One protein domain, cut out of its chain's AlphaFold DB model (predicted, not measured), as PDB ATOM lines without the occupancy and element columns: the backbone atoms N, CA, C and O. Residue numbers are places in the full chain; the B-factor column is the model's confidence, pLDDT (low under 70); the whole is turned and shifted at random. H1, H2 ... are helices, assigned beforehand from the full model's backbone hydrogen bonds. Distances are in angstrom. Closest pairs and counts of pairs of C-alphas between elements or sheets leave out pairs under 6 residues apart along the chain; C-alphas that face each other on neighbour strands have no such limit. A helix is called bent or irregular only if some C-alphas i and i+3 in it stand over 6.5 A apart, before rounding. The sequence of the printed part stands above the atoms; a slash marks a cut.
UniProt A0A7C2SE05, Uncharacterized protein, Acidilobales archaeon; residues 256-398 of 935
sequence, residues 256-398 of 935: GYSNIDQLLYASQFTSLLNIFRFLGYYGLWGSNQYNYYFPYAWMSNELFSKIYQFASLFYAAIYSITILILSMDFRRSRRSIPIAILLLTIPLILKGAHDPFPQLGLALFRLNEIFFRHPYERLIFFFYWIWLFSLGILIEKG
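AT A GLANCE: This is residues 256 to 398 of the 935 residues of an uncharacterized protein of Acidilobales archaeon (UniProt A0A7C2SE05). The long helix H5 and helix H6 make a V with short H2 between its arms, and H9 runs along H6 and crosses H5 on one side of the V. H1, H7 and H8 cluster near the last residues of H6, while residues 285 to 296 make a long loop before H4 and H5. The printed part has 143 residues with nine named helices, H1 to H9 in order, and no named strand: all helix. It is flat, 55 by 42 by 21 A, and only just compact, close to loose, with a radius of gyration of the C-alphas of 17.0 A.

IN THESE COORDINATES: H1, residues 259 to 267, begins at C-alpha 259 (-38.032, 48.468, -15.072). H2 is residues 272 to 276, H3 281 to 284 and H4 297 to 300. H5, residues 302 to 331, is 46.6 A long and irregular, with C-alphas 328 and 331 7.1 A apart. H6, residues 336 to 350, is 21.3 A long; H7 is 358 to 367 and H8 369 to 372. H9, residues 375 to 397, is 33.1 A long and irregular, with C-alphas 378 and 381 7.7 A apart and a kink of 33 degrees near residue 382; it ends at C-alpha 397 (5.765, 40.111, -21.433).

HOW THE PARTS SIT: The hub, H5, touches H2, H6 and H9, and H4 only at the corner by their link, and there only just, with 3 pairs of C-alphas within 8 A; H5 forms a helical hairpin with H6, and their closest C-alphas, those of Leu 326 and Ser 336, are 5.5 A apart. H9 touches H6 at a shallow tilt of 26 degrees, opposite ways, closest at C-alphas 350 and 376, 4.3 A. H1 touches H8, closest at C-alphas 259 and 369, 6.5 A. Every O i to N i+4 pair is within hydrogen-bond range in H1, H2 and H7, against 21 of 26 in H5, 9 of 11 in H6 and 17 of 19 in H9. H3 touches no helix.

THE WHOLE: The C-alphas farthest apart, Tyr 290 and Arg 332, are 55.4 A apart. The printed part has no cut; the link H3 to H4 is long. pLDDT is under 70 at residues 256 to 258, 280 to 302 and 330 to 334.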
ATOM      1  N   GLY A 256     -45.334  43.480 -15.989       38.97
ATOM      2  CA  GLY A 256     -46.043  43.903 -14.770       38.97
ATOM      3  C   GLY A 256     -45.180  44.483 -13.636       38.97
ATOM      4  O   GLY A 256     -45.722  44.802 -12.583       38.97
ATOM      5  N   TYR A 257     -43.864  44.622 -13.828       50.72
ATOM      6  CA  TYR A 257     -42.948  45.255 -12.873       50.72
ATOM      7  C   TYR A 257     -42.290  46.470 -13.509       50.72
ATOM      8  O   TYR A 257     -41.876  46.415 -14.669       50.72
ATOM      9  N   SER A 258     -42.123  47.542 -12.734       65.31
ATOM     10  CA  SER A 258     -41.410  48.714 -13.225       65.31
ATOM     11  C   SER A 258     -39.945  48.344 -13.518       65.31
ATOM     12  O   SER A 258     -39.266  47.704 -12.709       65.31
ATOM     13  N   ASN A 259     -39.432  48.724 -14.694       77.19
ATOM     14  CA  ASN A 259     -38.032  48.468 -15.072       77.19
ATOM     15  C   ASN A 259     -37.044  49.077 -14.052       77.19
ATOM     16  O   ASN A 259     -35.911  48.608 -13.925       77.19
ATOM     17  N   ILE A 260     -37.469  50.115 -13.322       79.06
ATOM     18  CA  ILE A 260     -36.655  50.783 -12.307       79.06
ATOM     19  C   ILE A 260     -36.495  49.932 -11.042       79.06
ATOM     20  O   ILE A 260     -35.382  49.842 -10.523       79.06
ATOM     21  N   ASP A 261     -37.540  49.231 -10.592       75.50
ATOM     22  CA  ASP A 261     -37.442  48.321  -9.442       75.50
ATOM     23  C   ASP A 261     -36.474  47.170  -9.739       75.50
ATOM     24  O   ASP A 261     -35.673  46.785  -8.887       75.50
ATOM     25  N   GLN A 262     -36.478  46.678 -10.982       75.19
ATOM     26  CA  GLN A 262     -35.535  45.653 -11.437       75.19
ATOM     27  C   GLN A 262     -34.083  46.146 -11.386       75.19
ATOM     28  O   GLN A 262     -33.211  45.415 -10.909       75.19
ATOM     29  N   LEU A 263     -33.817  47.389 -11.814       83.31
ATOM     30  CA  LEU A 263     -32.491  47.999 -11.690       83.31
ATOM     31  C   LEU A 263     -32.064  48.098 -10.225       83.31
ATOM     32  O   LEU A 263     -30.947  47.698  -9.886       83.31
ATOM     33  N   LEU A 264     -32.917  48.659  -9.366       83.19
ATOM     34  CA  LEU A 264     -32.590  48.879  -7.957       83.19
ATOM     35  C   LEU A 264     -32.302  47.556  -7.250       83.19
ATOM     36  O   LEU A 264     -31.288  47.445  -6.564       83.19
ATOM     37  N   TYR A 265     -33.131  46.542  -7.488       78.25
ATOM     38  CA  TYR A 265     -32.945  45.206  -6.941       78.25
ATOM     39  C   TYR A 265     -31.649  44.551  -7.435       78.25
ATOM     40  O   TYR A 265     -30.817  44.146  -6.626       78.25
ATOM     41  N   ALA A 266     -31.407  44.519  -8.752       76.62
ATOM     42  CA  ALA A 266     -30.185  43.937  -9.312       76.62
ATOM     43  C   ALA A 266     -28.914  44.649  -8.810       76.62
ATOM     44  O   ALA A 266     -27.878  44.013  -8.601       76.62
ATOM     45  N   SER A 267     -29.000  45.963  -8.582       85.50
ATOM     46  CA  SER A 267     -27.878  46.785  -8.121       85.50
ATOM     47  C   SER A 267     -27.417  46.435  -6.706       85.50
ATOM     48  O   SER A 267     -26.239  46.583  -6.406       85.50
ATOM     49  N   GLN A 268     -28.283  45.897  -5.841       81.50
ATOM     50  CA  GLN A 268     -27.907  45.506  -4.471       81.50
ATOM     51  C   GLN A 268     -26.759  44.481  -4.432       81.50
ATOM     52  O   GLN A 268     -26.023  44.398  -3.452       81.50
ATOM     53  N   PHE A 269     -26.564  43.723  -5.515       74.75
ATOM     54  CA  PHE A 269     -25.597  42.626  -5.579       74.75
ATOM     55  C   PHE A 269     -24.308  42.984  -6.330       74.75
ATOM     56  O   PHE A 269     -23.313  42.257  -6.245       74.75
ATOM     57  N   THR A 270     -24.283  44.111  -7.040       84.50
ATOM     58  CA  THR A 270     -23.229  44.471  -8.001       84.50
ATOM     59  C   THR A 270     -22.283  45.545  -7.460       84.50
ATOM     60  O   THR A 270     -21.818  46.412  -8.193       84.50
ATOM     61  N   SER A 271     -21.930  45.471  -6.170       87.88
ATOM     62  CA  SER A 271     -20.865  46.311  -5.604       87.88
ATOM     63  C   SER A 271     -19.554  46.184  -6.402       87.88
ATOM     64  O   SER A 271     -19.271  45.142  -7.000       87.88
ATOM     65  N   LEU A 272     -18.701  47.218  -6.381       88.44
ATOM     66  CA  LEU A 272     -17.421  47.200  -7.109       88.44
ATOM     67  C   LEU A 272     -16.539  45.999  -6.739       88.44
ATOM     68  O   LEU A 272     -15.930  45.387  -7.615       88.44
ATOM     69  N   LEU A 273     -16.512  45.618  -5.457       87.25
ATOM     70  CA  LEU A 273     -15.777  44.439  -5.001       87.25
ATOM     71  C   LEU A 273     -16.317  43.161  -5.653       87.25
ATOM     72  O   LEU A 273     -15.538  42.331  -6.120       87.25
ATOM     73  N   ASN A 274     -17.640  43.005  -5.718       85.19
ATOM     74  CA  ASN A 274     -18.269  41.843  -6.343       85.19
ATOM     75  C   ASN A 274     -18.016  41.811  -7.851       85.19
ATOM     76  O   ASN A 274     -17.680  40.756  -8.388       85.19
ATOM     77  N   ILE A 275     -18.045  42.966  -8.517       88.25
ATOM     78  CA  ILE A 275     -17.690  43.079  -9.935       88.25
ATOM     79  C   ILE A 275     -16.249  42.623 -10.187       88.25
ATOM     80  O   ILE A 275     -16.017  41.846 -11.111       88.25
ATOM     81  N   PHE A 276     -15.284  43.027  -9.355       88.56
ATOM     82  CA  PHE A 276     -13.884  42.591  -9.484       88.56
ATOM     83  C   PHE A 276     -13.667  41.112  -9.158       88.56
ATOM     84  O   PHE A 276     -12.730  40.496  -9.664       88.56
ATOM     85  N   ARG A 277     -14.544  40.523  -8.343       84.88
ATOM     86  CA  ARG A 277     -14.605  39.074  -8.098       84.88
ATOM     87  C   ARG A 277     -15.328  38.318  -9.218       84.88
ATOM     88  O   ARG A 277     -15.368  37.092  -9.177       84.88
ATOM     89  N   PHE A 278     -15.890  39.035 -10.195       85.38
ATOM     90  CA  PHE A 278     -16.770  38.503 -11.233       85.38
ATOM     91  C   PHE A 278     -17.992  37.766 -10.665       85.38
ATOM     92  O   PHE A 278     -18.405  36.725 -11.169       85.38
ATOM     93  N   LEU A 279     -18.571  38.328  -9.602       77.69
ATOM     94  CA  LEU A 279     -19.798  37.861  -8.967       77.69
ATOM     95  C   LEU A 279     -20.908  38.904  -9.148       77.69
ATOM     96  O   LEU A 279     -20.660  40.103  -9.026       77.69
ATOM     97  N   GLY A 280     -22.123  38.447  -9.448       66.69
ATOM     98  CA  GLY A 280     -23.305  39.296  -9.636       66.69
ATOM     99  C   GLY A 280     -24.526  38.762  -8.889       66.69
ATOM    100  O   GLY A 280     -24.389  37.934  -7.990       66.69
ATOM    101  N   TYR A 281     -25.716  39.213  -9.296       59.19
ATOM    102  CA  TYR A 281     -27.013  38.810  -8.728       59.19
ATOM    103  C   TYR A 281     -27.177  37.280  -8.601       59.19
ATOM    104  O   TYR A 281     -27.503  36.788  -7.525       59.19
ATOM    105  N   TYR A 282     -26.821  36.517  -9.643       56.03
ATOM    106  CA  TYR A 282     -26.852  35.043  -9.638       56.03
ATOM    107  C   TYR A 282     -25.685  34.363  -8.905       56.03
ATOM    108  O   TYR A 282     -25.630  33.139  -8.859       56.03
ATOM    109  N   GLY A 283     -24.709  35.122  -8.398       48.62
ATOM    110  CA  GLY A 283     -23.471  34.588  -7.828       48.62
ATOM    111  C   GLY A 283     -23.299  34.797  -6.328       48.62
ATOM    112  O   GLY A 283     -22.333  34.266  -5.783       48.62
ATOM    113  N   LEU A 284     -24.163  35.578  -5.668       43.62
ATOM    114  CA  LEU A 284     -23.956  35.981  -4.275       43.62
ATOM    115  C   LEU A 284     -25.116  35.651  -3.344       43.62
ATOM    116  O   LEU A 284     -24.865  34.927  -2.394       43.62
ATOM    117  N   TRP A 285     -26.337  36.142  -3.552       45.81
ATOM    118  CA  TRP A 285     -27.392  35.986  -2.542       45.81
ATOM    119  C   TRP A 285     -28.780  35.890  -3.181       45.81
ATOM    120  O   TRP A 285     -29.341  36.864  -3.659       45.81
ATOM    121  N   GLY A 286     -29.332  34.682  -3.132       39.44
ATOM    122  CA  GLY A 286     -30.764  34.372  -3.213       39.44
ATOM    123  C   GLY A 286     -31.273  33.863  -1.862       39.44
ATOM    124  O   GLY A 286     -32.322  33.242  -1.782       39.44
ATOM    125  N   SER A 287     -30.517  34.092  -0.788       31.89
ATOM    126  CA  SER A 287     -30.831  33.698   0.585       31.89
ATOM    127  C   SER A 287     -31.743  34.712   1.258       31.89
ATOM    128  O   SER A 287     -31.420  35.300   2.290       31.89
ATOM    129  N   ASN A 288     -32.938  34.869   0.700       35.81
ATOM    130  CA  ASN A 288     -34.058  35.106   1.590       35.81
ATOM    131  C   ASN A 288     -34.300  33.778   2.325       35.81
ATOM    132  O   ASN A 288     -34.496  32.755   1.675       35.81
ATOM    133  N   GLN A 289     -34.238  33.765   3.659       34.41
ATOM    134  CA  GLN A 289     -34.310  32.541   4.483       34.41
ATOM    135  C   GLN A 289     -35.625  31.745   4.314       34.41
ATOM    136  O   GLN A 289     -35.731  30.622   4.795       34.41
ATOM    137  N   TYR A 290     -36.606  32.303   3.596       35.81
ATOM    138  CA  TYR A 290     -37.889  31.680   3.253       35.81
ATOM    139  C   TYR A 290     -37.960  31.106   1.820       35.81
ATOM    140  O   TYR A 290     -38.935  30.437   1.473       35.81
ATOM    141  N   ASN A 291     -36.926  31.317   0.995       37.72
ATOM    142  CA  ASN A 291     -36.831  30.833  -0.386       37.72
ATOM    143  C   ASN A 291     -35.913  29.609  -0.443       37.72
ATOM    144  O   ASN A 291     -34.749  29.693  -0.829       37.72
ATOM    145  N   TYR A 292     -36.436  28.465  -0.006       34.59
ATOM    146  CA  TYR A 292     -35.658  27.236   0.167       34.59
ATOM    147  C   TYR A 292     -35.177  26.563  -1.122       34.59
ATOM    148  O   TYR A 292     -34.428  25.595  -1.032       34.59
ATOM    149  N   TYR A 293     -35.534  27.043  -2.314       40.00
ATOM    150  CA  TYR A 293     -35.209  26.316  -3.535       40.00
ATOM    151  C   TYR A 293     -34.811  27.258  -4.676       40.00
ATOM    152  O   TYR A 293     -35.606  28.056  -5.153       40.00
ATOM    153  N   PHE A 294     -33.553  27.094  -5.104       50.16
ATOM    154  CA  PHE A 294     -32.858  27.710  -6.247       50.16
ATOM    155  C   PHE A 294     -32.480  29.185  -6.104       50.16
ATOM    156  O   PHE A 294     -33.355  30.018  -5.898       50.16
ATOM    157  N   PRO A 295     -31.187  29.552  -6.275       40.56
ATOM    158  CA  PRO A 295     -30.256  28.951  -7.246       40.56
ATOM    159  C   PRO A 295     -28.879  28.473  -6.726       40.56
ATOM    160  O   PRO A 295     -27.937  28.372  -7.508       40.56
ATOM    161  N   TYR A 296     -28.716  28.138  -5.443       48.66
ATOM    162  CA  TYR A 296     -27.382  27.841  -4.896       48.66
ATOM    163  C   TYR A 296     -27.272  26.516  -4.160       48.66
ATOM    164  O   TYR A 296     -26.748  26.476  -3.049       48.66
ATOM    165  N   ALA A 297     -27.674  25.406  -4.774       43.38
ATOM    166  CA  ALA A 297     -27.359  24.115  -4.174       43.38
ATOM    167  C   ALA A 297     -25.828  24.000  -3.907       43.38
ATOM    168  O   ALA A 297     -25.425  23.421  -2.904       43.38
ATOM    169  N   TRP A 298     -24.947  24.658  -4.684       47.53
ATOM    170  CA  TRP A 298     -23.508  24.697  -4.364       47.53
ATOM    171  C   TRP A 298     -23.164  25.582  -3.156       47.53
ATOM    172  O   TRP A 298     -22.202  25.278  -2.458       47.53
ATOM    173  N   MET A 299     -23.945  26.628  -2.852       49.81
ATOM    174  CA  MET A 299     -23.801  27.353  -1.580       49.81
ATOM    175  C   MET A 299     -24.495  26.655  -0.408       49.81
ATOM    176  O   MET A 299     -24.190  26.990   0.733       49.81
ATOM    177  N   SER A 300     -25.393  25.692  -0.662       48.53
ATOM    178  CA  SER A 300     -25.991  24.871   0.402       48.53
ATOM    179  C   SER A 300     -24.924  24.060   1.143       48.53
ATOM    180  O   SER A 300     -25.043  23.814   2.340       48.53
ATOM    181  N   ASN A 301     -23.818  23.739   0.463       62.12
ATOM    182  CA  ASN A 301     -22.600  23.298   1.119       62.12
ATOM    183  C   ASN A 301     -21.835  24.517   1.658       62.12
ATOM    184  O   ASN A 301     -21.077  25.179   0.943       62.12
ATOM    185  N   GLU A 302     -22.033  24.806   2.943       67.56
ATOM    186  CA  GLU A 302     -21.464  25.975   3.617       67.56
ATOM    187  C   GLU A 302     -19.928  26.038   3.509       67.56
ATOM    188  O   GLU A 302     -19.352  27.112   3.314       67.56
ATOM    189  N   LEU A 303     -19.254  24.883   3.576       71.44
ATOM    190  CA  LEU A 303     -17.800  24.792   3.446       71.44
ATOM    191  C   LEU A 303     -17.347  25.181   2.035       71.44
ATOM    192  O   LEU A 303     -16.453  26.016   1.885       71.44
ATOM    193  N   PHE A 304     -17.981  24.620   1.002       70.56
ATOM    194  CA  PHE A 304     -17.679  24.966  -0.386       70.56
ATOM    195  C   PHE A 304     -17.960  26.446  -0.669       70.56
ATOM    196  O   PHE A 304     -17.126  27.119  -1.274       70.56
ATOM    197  N   SER A 305     -19.077  26.980  -0.165       70.31
ATOM    198  CA  SER A 305     -19.433  28.397  -0.286       70.31
ATOM    199  C   SER A 305     -18.348  29.313   0.287       70.31
ATOM    200  O   SER A 305     -17.875  30.221  -0.399       70.31
ATOM    201  N   LYS A 306     -17.880  29.044   1.514       75.06
ATOM    202  CA  LYS A 306     -16.811  29.825   2.160       75.06
ATOM    203  C   LYS A 306     -15.494  29.734   1.393       75.06
ATOM    204  O   LYS A 306     -14.852  30.758   1.154       75.06
ATOM    205  N   ILE A 307     -15.117  28.529   0.959       75.56
ATOM    206  CA  ILE A 307     -13.914  28.295   0.150       75.56
ATOM    207  C   ILE A 307     -13.992  29.077  -1.168       75.56
ATOM    208  O   ILE A 307     -13.039  29.764  -1.533       75.56
ATOM    209  N   TYR A 308     -15.134  29.036  -1.852       75.94
ATOM    210  CA  TYR A 308     -15.356  29.745  -3.107       75.94
ATOM    211  C   TYR A 308     -15.335  31.267  -2.929       75.94
ATOM    212  O   TYR A 308     -14.675  31.980  -3.689       75.94
ATOM    213  N   GLN A 309     -15.993  31.784  -1.890       75.38
ATOM    214  CA  GLN A 309     -15.971  33.210  -1.575       75.38
ATOM    215  C   GLN A 309     -14.551  33.700  -1.279       75.38
ATOM    216  O   GLN A 309     -14.152  34.731  -1.823       75.38
ATOM    217  N   PHE A 310     -13.765  32.951  -0.505       78.56
ATOM    218  CA  PHE A 310     -12.366  33.288  -0.246       78.56
ATOM    219  C   PHE A 310     -11.521  33.216  -1.526       78.56
ATOM    220  O   PHE A 310     -10.797  34.157  -1.847       78.56
ATOM    221  N   ALA A 311     -11.671  32.151  -2.315       79.69
ATOM    222  CA  ALA A 311     -10.952  31.983  -3.575       79.69
ATOM    223  C   ALA A 311     -11.267  33.099  -4.588       79.69
ATOM    224  O   ALA A 311     -10.381  33.565  -5.303       79.69
ATOM    225  N   SER A 312     -12.506  33.596  -4.614       80.12
ATOM    226  CA  SER A 312     -12.905  34.681  -5.516       80.12
ATOM    227  C   SER A 312     -12.173  36.008  -5.250       80.12
ATOM    228  O   SER A 312     -12.030  36.817  -6.166       80.12
ATOM    229  N   LEU A 313     -11.631  36.228  -4.042       84.75
ATOM    230  CA  LEU A 313     -10.808  37.409  -3.736       84.75
ATOM    231  C   LEU A 313      -9.501  37.432  -4.540       84.75
ATOM    232  O   LEU A 313      -9.004  38.510  -4.868       84.75
ATOM    233  N   PHE A 314      -8.970  36.268  -4.931       87.19
ATOM    234  CA  PHE A 314      -7.794  36.214  -5.800       87.19
ATOM    235  C   PHE A 314      -8.074  36.803  -7.188       87.19
ATOM    236  O   PHE A 314      -7.174  37.407  -7.764       87.19
ATOM    237  N   TYR A 315      -9.304  36.709  -7.711       86.75
ATOM    238  CA  TYR A 315      -9.660  37.366  -8.975       86.75
ATOM    239  C   TYR A 315      -9.571  38.887  -8.860       86.75
ATOM    240  O   TYR A 315      -8.959  39.518  -9.722       86.75
ATOM    241  N   ALA A 316     -10.079  39.459  -7.764       87.75
ATOM    242  CA  ALA A 316      -9.964  40.890  -7.502       87.75
ATOM    243  C   ALA A 316      -8.493  41.323  -7.373       87.75
ATOM    244  O   ALA A 316      -8.085  42.310  -7.982       87.75
ATOM    245  N   ALA A 317      -7.663  40.543  -6.669       86.69
ATOM    246  CA  ALA A 317      -6.234  40.822  -6.544       86.69
ATOM    247  C   ALA A 317      -5.502  40.778  -7.900       86.69
ATOM    248  O   ALA A 317      -4.773  41.709  -8.246       86.69
ATOM    249  N   ILE A 318      -5.722  39.730  -8.707       87.25
ATOM    250  CA  ILE A 318      -5.123  39.603 -10.048       87.25
ATOM    251  C   ILE A 318      -5.595  40.743 -10.956       87.25
ATOM    252  O   ILE A 318      -4.804  41.292 -11.726       87.25
ATOM    253  N   TYR A 319      -6.863  41.132 -10.859       86.38
ATOM    254  CA  TYR A 319      -7.417  42.270 -11.577       86.38
ATOM    255  C   TYR A 319      -6.713  43.584 -11.205       86.38
ATOM    256  O   TYR A 319      -6.219  44.278 -12.098       86.38
ATOM    257  N   SER A 320      -6.563  43.890  -9.913       85.38
ATOM    258  CA  SER A 320      -5.856  45.093  -9.452       85.38
ATOM    259  C   SER A 320      -4.398  45.120  -9.919       85.38
ATOM    260  O   SER A 320      -3.923  46.147 -10.403       85.38
ATOM    261  N   ILE A 321      -3.705  43.978  -9.857       84.56
ATOM    262  CA  ILE A 321      -2.341  43.823 -10.386       84.56
ATOM    263  C   ILE A 321      -2.306  44.086 -11.899       84.56
ATOM    264  O   ILE A 321      -1.396  44.751 -12.393       84.56
ATOM    265  N   THR A 322      -3.303  43.600 -12.642       86.38
ATOM    266  CA  THR A 322      -3.393  43.792 -14.099       86.38
ATOM    267  C   THR A 322      -3.496  45.277 -14.455       86.38
ATOM    268  O   THR A 322      -2.758  45.745 -15.322       86.38
ATOM    269  N   ILE A 323      -4.344  46.041 -13.755       83.00
ATOM    270  CA  ILE A 323      -4.457  47.498 -13.942       83.00
ATOM    271  C   ILE A 323      -3.152  48.200 -13.586       83.00
ATOM    272  O   ILE A 323      -2.658  49.005 -14.373       83.00
ATOM    273  N   LEU A 324      -2.575  47.888 -12.423       82.50
ATOM    274  CA  LEU A 324      -1.353  48.535 -11.948       82.50
ATOM    275  C   LEU A 324      -0.213  48.379 -12.963       82.50
ATOM    276  O   LEU A 324       0.462  49.351 -13.300       82.50
ATOM    277  N   ILE A 325      -0.052  47.183 -13.527       77.12
ATOM    278  CA  ILE A 325       0.992  46.916 -14.519       77.12
ATOM    279  C   ILE A 325       0.699  47.610 -15.855       77.12
ATOM    280  O   ILE A 325       1.618  48.173 -16.453       77.12
ATOM    281  N   LEU A 326      -0.555  47.635 -16.319       79.44
ATOM    282  CA  LEU A 326      -0.930  48.382 -17.528       79.44
ATOM    283  C   LEU A 326      -0.635  49.883 -17.392       79.44
ATOM    284  O   LEU A 326      -0.134  50.500 -18.339       79.44
ATOM    285  N   SER A 327      -0.891  50.445 -16.210       75.81
ATOM    286  CA  SER A 327      -0.588  51.838 -15.870       75.81
ATOM    287  C   SER A 327       0.918  52.112 -15.842       75.81
ATOM    288  O   SER A 327       1.357  53.175 -16.275       75.81
ATOM    289  N   MET A 328       1.740  51.150 -15.409       74.44
ATOM    290  CA  MET A 328       3.206  51.266 -15.454       74.44
ATOM    291  C   MET A 328       3.776  51.126 -16.880       74.44
ATOM    292  O   MET A 328       4.746  51.804 -17.224       74.44
ATOM    293  N   ASP A 329       3.165  50.300 -17.741       70.75
ATOM    294  CA  ASP A 329       3.573  50.099 -19.149       70.75
ATOM    295  C   ASP A 329       3.136  51.262 -20.076       70.75
ATOM    296  O   ASP A 329       3.486  51.292 -21.259       70.75
ATOM    297  N   PHE A 330       2.426  52.267 -19.535       62.53
ATOM    298  CA  PHE A 330       1.989  53.500 -20.213       62.53
ATOM    299  C   PHE A 330       3.097  54.163 -21.036       62.53
ATOM    300  O   PHE A 330       2.875  54.596 -22.168       62.53
ATOM    301  N   ARG A 331       4.322  54.208 -20.495       59.03
ATOM    302  CA  ARG A 331       5.463  54.860 -21.159       59.03
ATOM    303  C   ARG A 331       5.937  54.117 -22.413       59.03
ATOM    304  O   ARG A 331       6.638  54.706 -23.228       59.03
ATOM    305  N   ARG A 332       5.581  52.838 -22.577       62.81
ATOM    306  CA  ARG A 332       6.066  51.963 -23.659       62.81
ATOM    307  C   ARG A 332       4.999  51.620 -24.695       62.81
ATOM    308  O   ARG A 332       5.348  51.277 -25.822       62.81
ATOM    309  N   SER A 333       3.710  51.709 -24.361       67.38
ATOM    310  CA  SER A 333       2.628  51.411 -25.304       67.38
ATOM    311  C   SER A 333       1.433  52.341 -25.132       67.38
ATOM    312  O   SER A 333       0.675  52.221 -24.178       67.38
ATOM    313  N   ARG A 334       1.162  53.186 -26.135       67.19
ATOM    314  CA  ARG A 334      -0.033  54.056 -26.161       67.19
ATOM    315  C   ARG A 334      -1.372  53.292 -26.109       67.19
ATOM    316  O   ARG A 334      -2.414  53.908 -25.931       67.19
ATOM    317  N   ARG A 335      -1.359  51.961 -26.267       73.12
ATOM    318  CA  ARG A 335      -2.545  51.087 -26.214       73.12
ATOM    319  C   ARG A 335      -2.986  50.743 -24.798       73.12
ATOM    320  O   ARG A 335      -4.151  50.418 -24.614       73.12
ATOM    321  N   SER A 336      -2.084  50.781 -23.816       76.44
ATOM    322  CA  SER A 336      -2.449  50.434 -22.439       76.44
ATOM    323  C   SER A 336      -3.386  51.471 -21.820       76.44
ATOM    324  O   SER A 336      -4.189  51.116 -20.968       76.44
ATOM    325  N   ILE A 337      -3.354  52.714 -22.315       78.00
ATOM    326  CA  ILE A 337      -4.203  53.831 -21.877       78.00
ATOM    327  C   ILE A 337      -5.692  53.539 -22.092       78.00
ATOM    328  O   ILE A 337      -6.417  53.470 -21.101       78.00
ATOM    329  N   PRO A 338      -6.182  53.327 -23.334       80.94
ATOM    330  CA  PRO A 338      -7.598  53.047 -23.546       80.94
ATOM    331  C   PRO A 338      -8.042  51.751 -22.855       80.94
ATOM    332  O   PRO A 338      -9.163  51.691 -22.365       80.94
ATOM    333  N   ILE A 339      -7.173  50.737 -22.754       85.19
ATOM    334  CA  ILE A 339      -7.489  49.482 -22.053       85.19
ATOM    335  C   ILE A 339      -7.669  49.723 -20.548       85.19
ATOM    336  O   ILE A 339      -8.649  49.258 -19.973       85.19
ATOM    337  N   ALA A 340      -6.761  50.467 -19.912       83.12
ATOM    338  CA  ALA A 340      -6.857  50.802 -18.493       83.12
ATOM    339  C   ALA A 340      -8.088  51.670 -18.200       83.12
ATOM    340  O   ALA A 340      -8.784  51.422 -17.218       83.12
ATOM    341  N   ILE A 341      -8.406  52.627 -19.080       85.44
ATOM    342  CA  ILE A 341      -9.633  53.428 -18.981       85.44
ATOM    343  C   ILE A 341     -10.860  52.518 -19.036       85.44
ATOM    344  O   ILE A 341     -11.695  52.604 -18.144       85.44
ATOM    345  N   LEU A 342     -10.954  51.615 -20.018       87.94
ATOM    346  CA  LEU A 342     -12.078  50.675 -20.126       87.94
ATOM    347  C   LEU A 342     -12.199  49.778 -18.890       87.94
ATOM    348  O   LEU A 342     -13.303  49.574 -18.388       87.94
ATOM    349  N   LEU A 343     -11.075  49.269 -18.377       88.19
ATOM    350  CA  LEU A 343     -11.070  48.461 -17.161       88.19
ATOM    351  C   LEU A 343     -11.592  49.244 -15.955       88.19
ATOM    352  O   LEU A 343     -12.275  48.639 -15.145       88.19
ATOM    353  N   LEU A 344     -11.336  50.549 -15.848       87.31
ATOM    354  CA  LEU A 344     -11.806  51.379 -14.733       87.31
ATOM    355  C   LEU A 344     -13.247  51.885 -14.901       87.31
ATOM    356  O   LEU A 344     -13.964  52.008 -13.912       87.31
ATOM    357  N   THR A 345     -13.695  52.172 -16.126       89.06
ATOM    358  CA  THR A 345     -15.011  52.786 -16.375       89.06
ATOM    359  C   THR A 345     -16.146  51.775 -16.455       89.06
ATOM    360  O   THR A 345     -17.224  52.036 -15.927       89.06
ATOM    361  N   ILE A 346     -15.933  50.605 -17.063       90.81
ATOM    362  CA  ILE A 346     -16.985  49.586 -17.210       90.81
ATOM    363  C   ILE A 346     -17.522  49.096 -15.851       90.81
ATOM    364  O   ILE A 346     -18.742  48.994 -15.723       90.81
ATOM    365  N   PRO A 347     -16.701  48.860 -14.807       92.00
ATOM    366  CA  PRO A 347     -17.200  48.541 -13.468       92.00
ATOM    367  C   PRO A 347     -18.170  49.582 -12.895       92.00
ATOM    368  O   PRO A 347     -19.139  49.214 -12.235       92.00
ATOM    369  N   LEU A 348     -17.962  50.872 -13.188       91.06
ATOM    370  CA  LEU A 348     -18.866  51.946 -12.757       91.06
ATOM    371  C   LEU A 348     -20.225  51.897 -13.470       91.06
ATOM    372  O   LEU A 348     -21.197  52.435 -12.950       91.06
ATOM    373  N   ILE A 349     -20.297  51.245 -14.633       91.50
ATOM    374  CA  ILE A 349     -21.547  50.978 -15.356       91.50
ATOM    375  C   ILE A 349     -22.197  49.694 -14.823       91.50
ATOM    376  O   ILE A 349     -23.386  49.685 -14.509       91.50
ATOM    377  N   LEU A 350     -21.414  48.617 -14.678       90.88
ATOM    378  CA  LEU A 350     -21.873  47.294 -14.226       90.88
ATOM    379  C   LEU A 350     -22.554  47.331 -12.848       90.88
ATOM    380  O   LEU A 350     -23.456  46.532 -12.600       90.88
ATOM    381  N   LYS A 351     -22.148  48.252 -11.965       91.56
ATOM    382  CA  LYS A 351     -22.722  48.390 -10.614       91.56
ATOM    383  C   LYS A 351     -24.165  48.907 -10.597       91.56
ATOM    384  O   LYS A 351     -24.809  48.890  -9.553       91.56
ATOM    385  N   GLY A 352     -24.654  49.448 -11.714       90.75
ATOM    386  CA  GLY A 352     -25.961  50.096 -11.774       90.75
ATOM    387  C   GLY A 352     -26.109  51.222 -10.743       90.75
ATOM    388  O   GLY A 352     -25.277  52.135 -10.660       90.75
ATOM    389  N   ALA A 353     -27.178  51.148  -9.955       91.19
ATOM    390  CA  ALA A 353     -27.541  52.117  -8.925       91.19
ATOM    391  C   ALA A 353     -26.854  51.878  -7.564       91.19
ATOM    392  O   ALA A 353     -27.167  52.576  -6.608       91.19
ATOM    393  N   HIS A 354     -25.914  50.931  -7.449       90.38
ATOM    394  CA  HIS A 354     -25.153  50.722  -6.212       90.38
ATOM    395  C   HIS A 354     -24.139  51.852  -5.979       90.38
ATOM    396  O   HIS A 354     -23.617  52.435  -6.933       90.38
ATOM    397  N   ASP A 355     -23.777  52.128  -4.728       85.31
ATOM    398  CA  ASP A 355     -22.697  53.063  -4.404       85.31
ATOM    399  C   ASP A 355     -21.319  52.596  -4.919       85.31
ATOM    400  O   ASP A 355     -21.060  51.386  -4.991       85.31
ATOM    401  N   PRO A 356     -20.395  53.519  -5.260       82.19
ATOM    402  CA  PRO A 356     -20.535  54.983  -5.250       82.19
ATOM    403  C   PRO A 356     -21.187  55.519  -6.540       82.19
ATOM    404  O   PRO A 356     -21.009  54.934  -7.600       82.19
ATOM    405  N   PHE A 357     -21.888  56.657  -6.492       88.56
ATOM    406  CA  PHE A 357     -22.545  57.324  -7.644       88.56
ATOM    407  C   PHE A 357     -23.783  56.599  -8.216       88.56
ATOM    408  O   PHE A 357     -23.775  56.173  -9.380       88.56
ATOM    409  N   PRO A 358     -24.877  56.457  -7.452       89.75
ATOM    410  CA  PRO A 358     -26.136  55.897  -7.957       89.75
ATOM    411  C   PRO A 358     -26.713  56.701  -9.136       89.75
ATOM    412  O   PRO A 358     -27.344  56.138 -10.032       89.75
ATOM    413  N   GLN A 359     -26.437  58.009  -9.194       92.12
ATOM    414  CA  GLN A 359     -26.955  58.909 -10.227       92.12
ATOM    415  C   GLN A 359     -26.469  58.532 -11.631       92.12
ATOM    416  O   GLN A 359     -27.219  58.702 -12.587       92.12
ATOM    417  N   LEU A 360     -25.251  57.988 -11.768       89.69
ATOM    418  CA  LEU A 360     -24.736  57.524 -13.060       89.69
ATOM    419  C   LEU A 360     -25.563  56.346 -13.595       89.69
ATOM    420  O   LEU A 360     -25.955  56.355 -14.758       89.69
ATOM    421  N   GLY A 361     -25.864  55.361 -12.742       88.00
ATOM    422  CA  GLY A 361     -26.688  54.208 -13.113       88.00
ATOM    423  C   GLY A 361     -28.105  54.619 -13.507       88.00
ATOM    424  O   GLY A 361     -28.605  54.186 -14.541       88.00
ATOM    425  N   LEU A 362     -28.716  55.527 -12.739       89.81
ATOM    426  CA  LEU A 362     -30.041  56.079 -13.042       89.81
ATOM    427  C   LEU A 362     -30.047  56.927 -14.324       89.81
ATOM    428  O   LEU A 362     -31.014  56.888 -15.081       89.81
ATOM    429  N   ALA A 363     -28.977  57.676 -14.601       91.69
ATOM    430  CA  ALA A 363     -28.845  58.442 -15.839       91.69
ATOM    431  C   ALA A 363     -28.724  57.524 -17.064       91.69
ATOM    432  O   ALA A 363     -29.411  57.747 -18.058       91.69
ATOM    433  N   LEU A 364     -27.905  56.468 -16.986       88.38
ATOM    434  CA  LEU A 364     -27.794  55.465 -18.050       88.38
ATOM    435  C   LEU A 364     -29.117  54.717 -18.259       88.38
ATOM    436  O   LEU A 364     -29.527  54.508 -19.397       88.38
ATOM    437  N   PHE A 365     -29.827  54.394 -17.177       87.38
ATOM    438  CA  PHE A 365     -31.164  53.809 -17.238       87.38
ATOM    439  C   PHE A 365     -32.159  54.684 -18.004       87.38
ATOM    440  O   PHE A 365     -32.842  54.181 -18.888       87.38
ATOM    441  N   ARG A 366     -32.168  56.000 -17.764       85.12
ATOM    442  CA  ARG A 366     -33.013  56.944 -18.520       85.12
ATOM    443  C   ARG A 366     -32.673  57.019 -20.010       85.12
ATOM    444  O   ARG A 366     -33.533  57.388 -20.798       85.12
ATOM    445  N   LEU A 367     -31.439  56.695 -20.410       83.69
ATOM    446  CA  LEU A 367     -31.069  56.623 -21.829       83.69
ATOM    447  C   LEU A 367     -31.630  55.366 -22.501       83.69
ATOM    448  O   LEU A 367     -32.001  55.413 -23.671       83.69
ATOM    449  N   ASN A 368     -31.650  54.235 -21.790       80.56
ATOM    450  CA  ASN A 368     -32.238  52.993 -22.281       80.56
ATOM    451  C   ASN A 368     -32.629  52.065 -21.120       80.56
ATOM    452  O   ASN A 368     -31.796  51.322 -20.592       80.56
ATOM    453  N   GLU A 369     -33.910  52.069 -20.761       76.50
ATOM    454  CA  GLU A 369     -34.407  51.324 -19.601       76.50
ATOM    455  C   GLU A 369     -34.232  49.808 -19.763       76.50
ATOM    456  O   GLU A 369     -33.838  49.105 -18.835       76.50
ATOM    457  N   ILE A 370     -34.463  49.293 -20.974       74.75
ATOM    458  CA  ILE A 370     -34.438  47.855 -21.272       74.75
ATOM    459  C   ILE A 370     -33.021  47.282 -21.144       74.75
ATOM    460  O   ILE A 370     -32.828  46.183 -20.617       74.75
ATOM    461  N   PHE A 371     -32.015  48.004 -21.638       77.88
ATOM    462  CA  PHE A 371     -30.626  47.563 -21.580       77.88
ATOM    463  C   PHE A 371     -30.068  47.696 -20.162       77.88
ATOM    464  O   PHE A 371     -29.459  46.760 -19.640       77.88
ATOM    465  N   PHE A 372     -30.304  48.838 -19.515       83.94
ATOM    466  CA  PHE A 372     -29.694  49.163 -18.229       83.94
ATOM    467  C   PHE A 372     -30.491  48.693 -17.009       83.94
ATOM    468  O   PHE A 372     -30.021  48.925 -15.904       83.94
ATOM    469  N   ARG A 373     -31.615  47.975 -17.153       80.12
ATOM    470  CA  ARG A 373     -32.271  47.304 -16.009       80.12
ATOM    471  C   ARG A 373     -31.449  46.152 -15.403       80.12
ATOM    472  O   ARG A 373     -31.579  45.874 -14.219       80.12
ATOM    473  N   HIS A 374     -30.552  45.529 -16.181       81.00
ATOM    474  CA  HIS A 374     -29.609  44.494 -15.710       81.00
ATOM    475  C   HIS A 374     -28.181  44.753 -16.231       81.00
ATOM    476  O   HIS A 374     -27.640  43.961 -17.008       81.00
ATOM    477  N   PRO A 375     -27.535  45.866 -15.838       84.31
ATOM    478  CA  PRO A 375     -26.315  46.342 -16.488       84.31
ATOM    479  C   PRO A 375     -25.151  45.356 -16.343       84.31
ATOM    480  O   PRO A 375     -24.369  45.186 -17.281       84.31
ATOM    481  N   TYR A 376     -25.069  44.666 -15.199       85.81
ATOM    482  CA  TYR A 376     -24.079  43.623 -14.958       85.81
ATOM    483  C   TYR A 376     -24.167  42.508 -16.003       85.81
ATOM    484  O   TYR A 376     -23.196  42.233 -16.707       85.81
ATOM    485  N   GLU A 377     -25.348  41.910 -16.153       78.56
ATOM    486  CA  GLU A 377     -25.569  40.778 -17.054       78.56
ATOM    487  C   GLU A 377     -25.278  41.141 -18.511       78.56
ATOM    488  O   GLU A 377     -24.715  40.339 -19.254       78.56
ATOM    489  N   ARG A 378     -25.595  42.378 -18.917       80.38
ATOM    490  CA  ARG A 378     -25.395  42.831 -20.298       80.38
ATOM    491  C   ARG A 378     -23.935  43.022 -20.692       80.38
ATOM    492  O   ARG A 378     -23.632  42.882 -21.876       80.38
ATOM    493  N   LEU A 379     -23.055  43.365 -19.750       85.19
ATOM    494  CA  LEU A 379     -21.689  43.820 -20.042       85.19
ATOM    495  C   LEU A 379     -20.586  42.947 -19.419       85.19
ATOM    496  O   LEU A 379     -19.412  43.121 -19.758       85.19
ATOM    497  N   ILE A 380     -20.916  41.997 -18.540       86.25
ATOM    498  CA  ILE A 380     -19.926  41.177 -17.823       86.25
ATOM    499  C   ILE A 380     -19.038  40.340 -18.748       86.25
ATOM    500  O   ILE A 380     -17.835  40.249 -18.512       86.25
ATOM    501  N   PHE A 381     -19.572  39.781 -19.839       85.69
ATOM    502  CA  PHE A 381     -18.763  39.022 -20.803       85.69
ATOM    503  C   PHE A 381     -17.741  39.908 -21.509       85.69
ATOM    504  O   PHE A 381     -16.576  39.529 -21.642       85.69
ATOM    505  N   PHE A 382     -18.155  41.106 -21.922       86.44
ATOM    506  CA  PHE A 382     -17.252  42.091 -22.507       86.44
ATOM    507  C   PHE A 382     -16.160  42.507 -21.514       86.44
ATOM    508  O   PHE A 382     -14.974  42.489 -21.850       86.44
ATOM    509  N   PHE A 383     -16.544  42.806 -20.272       88.56
ATOM    510  CA  PHE A 383     -15.613  43.156 -19.203       88.56
ATOM    511  C   PHE A 383     -14.602  42.036 -18.918       88.56
ATOM    512  O   PHE A 383     -13.395  42.286 -18.858       88.56
ATOM    513  N   TYR A 384     -15.076  40.793 -18.820       89.44
ATOM    514  CA  TYR A 384     -14.230  39.622 -18.609       89.44
ATOM    515  C   TYR A 384     -13.230  39.425 -19.755       89.44
ATOM    516  O   TYR A 384     -12.051  39.179 -19.502       89.44
ATOM    517  N   TRP A 385     -13.651  39.609 -21.011       89.50
ATOM    518  CA  TRP A 385     -12.749  39.540 -22.165       89.50
ATOM    519  C   TRP A 385     -11.664  40.620 -22.146       89.50
ATOM    520  O   TRP A 385     -10.503  40.311 -22.423       89.50
ATOM    521  N   ILE A 386     -12.002  41.868 -21.791       90.25
ATOM    522  CA  ILE A 386     -11.005  42.943 -21.655       90.25
ATOM    523  C   ILE A 386      -9.963  42.556 -20.607       90.25
ATOM    524  O   ILE A 386      -8.758  42.675 -20.860       90.25
ATOM    525  N   TRP A 387     -10.408  42.083 -19.443       90.75
ATOM    526  CA  TRP A 387      -9.508  41.648 -18.379       90.75
ATOM    527  C   TRP A 387      -8.635  40.470 -18.821       90.75
ATOM    528  O   TRP A 387      -7.417  40.517 -18.657       90.75
ATOM    529  N   LEU A 388      -9.217  39.452 -19.455       90.12
ATOM    530  CA  LEU A 388      -8.497  38.250 -19.868       90.12
ATOM    531  C   LEU A 388      -7.453  38.529 -20.963       90.12
ATOM    532  O   LEU A 388      -6.342  37.996 -20.913       90.12
ATOM    533  N   PHE A 389      -7.754  39.396 -21.932       89.94
ATOM    534  CA  PHE A 389      -6.756  39.858 -22.902       89.94
ATOM    535  C   PHE A 389      -5.663  40.697 -22.225       89.94
ATOM    536  O   PHE A 389      -4.472  40.515 -22.483       89.94
ATOM    537  N   SER A 390      -6.023  41.559 -21.280       89.06
ATOM    538  CA  SER A 390      -5.039  42.320 -20.500       89.06
ATOM    539  C   SER A 390      -4.093  41.406 -19.711       89.06
ATOM    540  O   SER A 390      -2.875  41.594 -19.735       89.06
ATOM    541  N   LEU A 391      -4.629  40.348 -19.102       88.06
ATOM    542  CA  LEU A 391      -3.861  39.302 -18.431       88.06
ATOM    543  C   LEU A 391      -2.935  38.555 -19.404       88.06
ATOM    544  O   LEU A 391      -1.796  38.227 -19.068       88.06
ATOM    545  N   GLY A 392      -3.383  38.340 -20.643       86.75
ATOM    546  CA  GLY A 392      -2.558  37.779 -21.709       86.75
ATOM    547  C   GLY A 392      -1.311  38.616 -22.019       86.75
ATOM    548  O   GLY A 392      -0.235  38.051 -22.218       86.75
ATOM    549  N   ILE A 393      -1.411  39.950 -21.975       83.50
ATOM    550  CA  ILE A 393      -0.252  40.851 -22.135       83.50
ATOM    551  C   ILE A 393       0.754  40.642 -20.997       83.50
ATOM    552  O   ILE A 393       1.957  40.552 -21.250       83.50
ATOM    553  N   LEU A 394       0.267  40.540 -19.756       83.44
ATOM    554  CA  LEU A 394       1.108  40.309 -18.580       83.44
ATOM    555  C   LEU A 394       1.891  38.997 -18.701       83.44
ATOM    556  O   LEU A 394       3.075  38.944 -18.379       83.44
ATOM    557  N   ILE A 395       1.238  37.949 -19.195       86.19
ATOM    558  CA  ILE A 395       1.844  36.630 -19.376       86.19
ATOM    559  C   ILE A 395       2.849  36.613 -20.533       86.19
ATOM    560  O   ILE A 395       3.898  35.986 -20.416       86.19
ATOM    561  N   GLU A 396       2.558  37.290 -21.646       83.19
ATOM    562  CA  GLU A 396       3.457  37.327 -22.807       83.19
ATOM    563  C   GLU A 396       4.734  38.136 -22.532       83.19
ATOM    564  O   GLU A 396       5.806  37.770 -23.012       83.19
ATOM    565  N   LYS A 397       4.636  39.217 -21.748       80.44
ATOM    566  CA  LYS A 397       5.765  40.111 -21.433       80.44
ATOM    567  C   LYS A 397       6.441  39.830 -20.084       80.44
ATOM    568  O   LYS A 397       7.479  40.423 -19.792       80.44
ATOM    569  N   GLY A 398       5.833  39.004 -19.238       80.38
ATOM    570  CA  GLY A 398       6.269  38.775 -17.863       80.38
ATOM    571  C   GLY A 398       7.554  37.954 -17.748       80.38
ATOM    572  O   GLY A 398       7.911  37.176 -18.631       80.38
TER     573      GLY A 398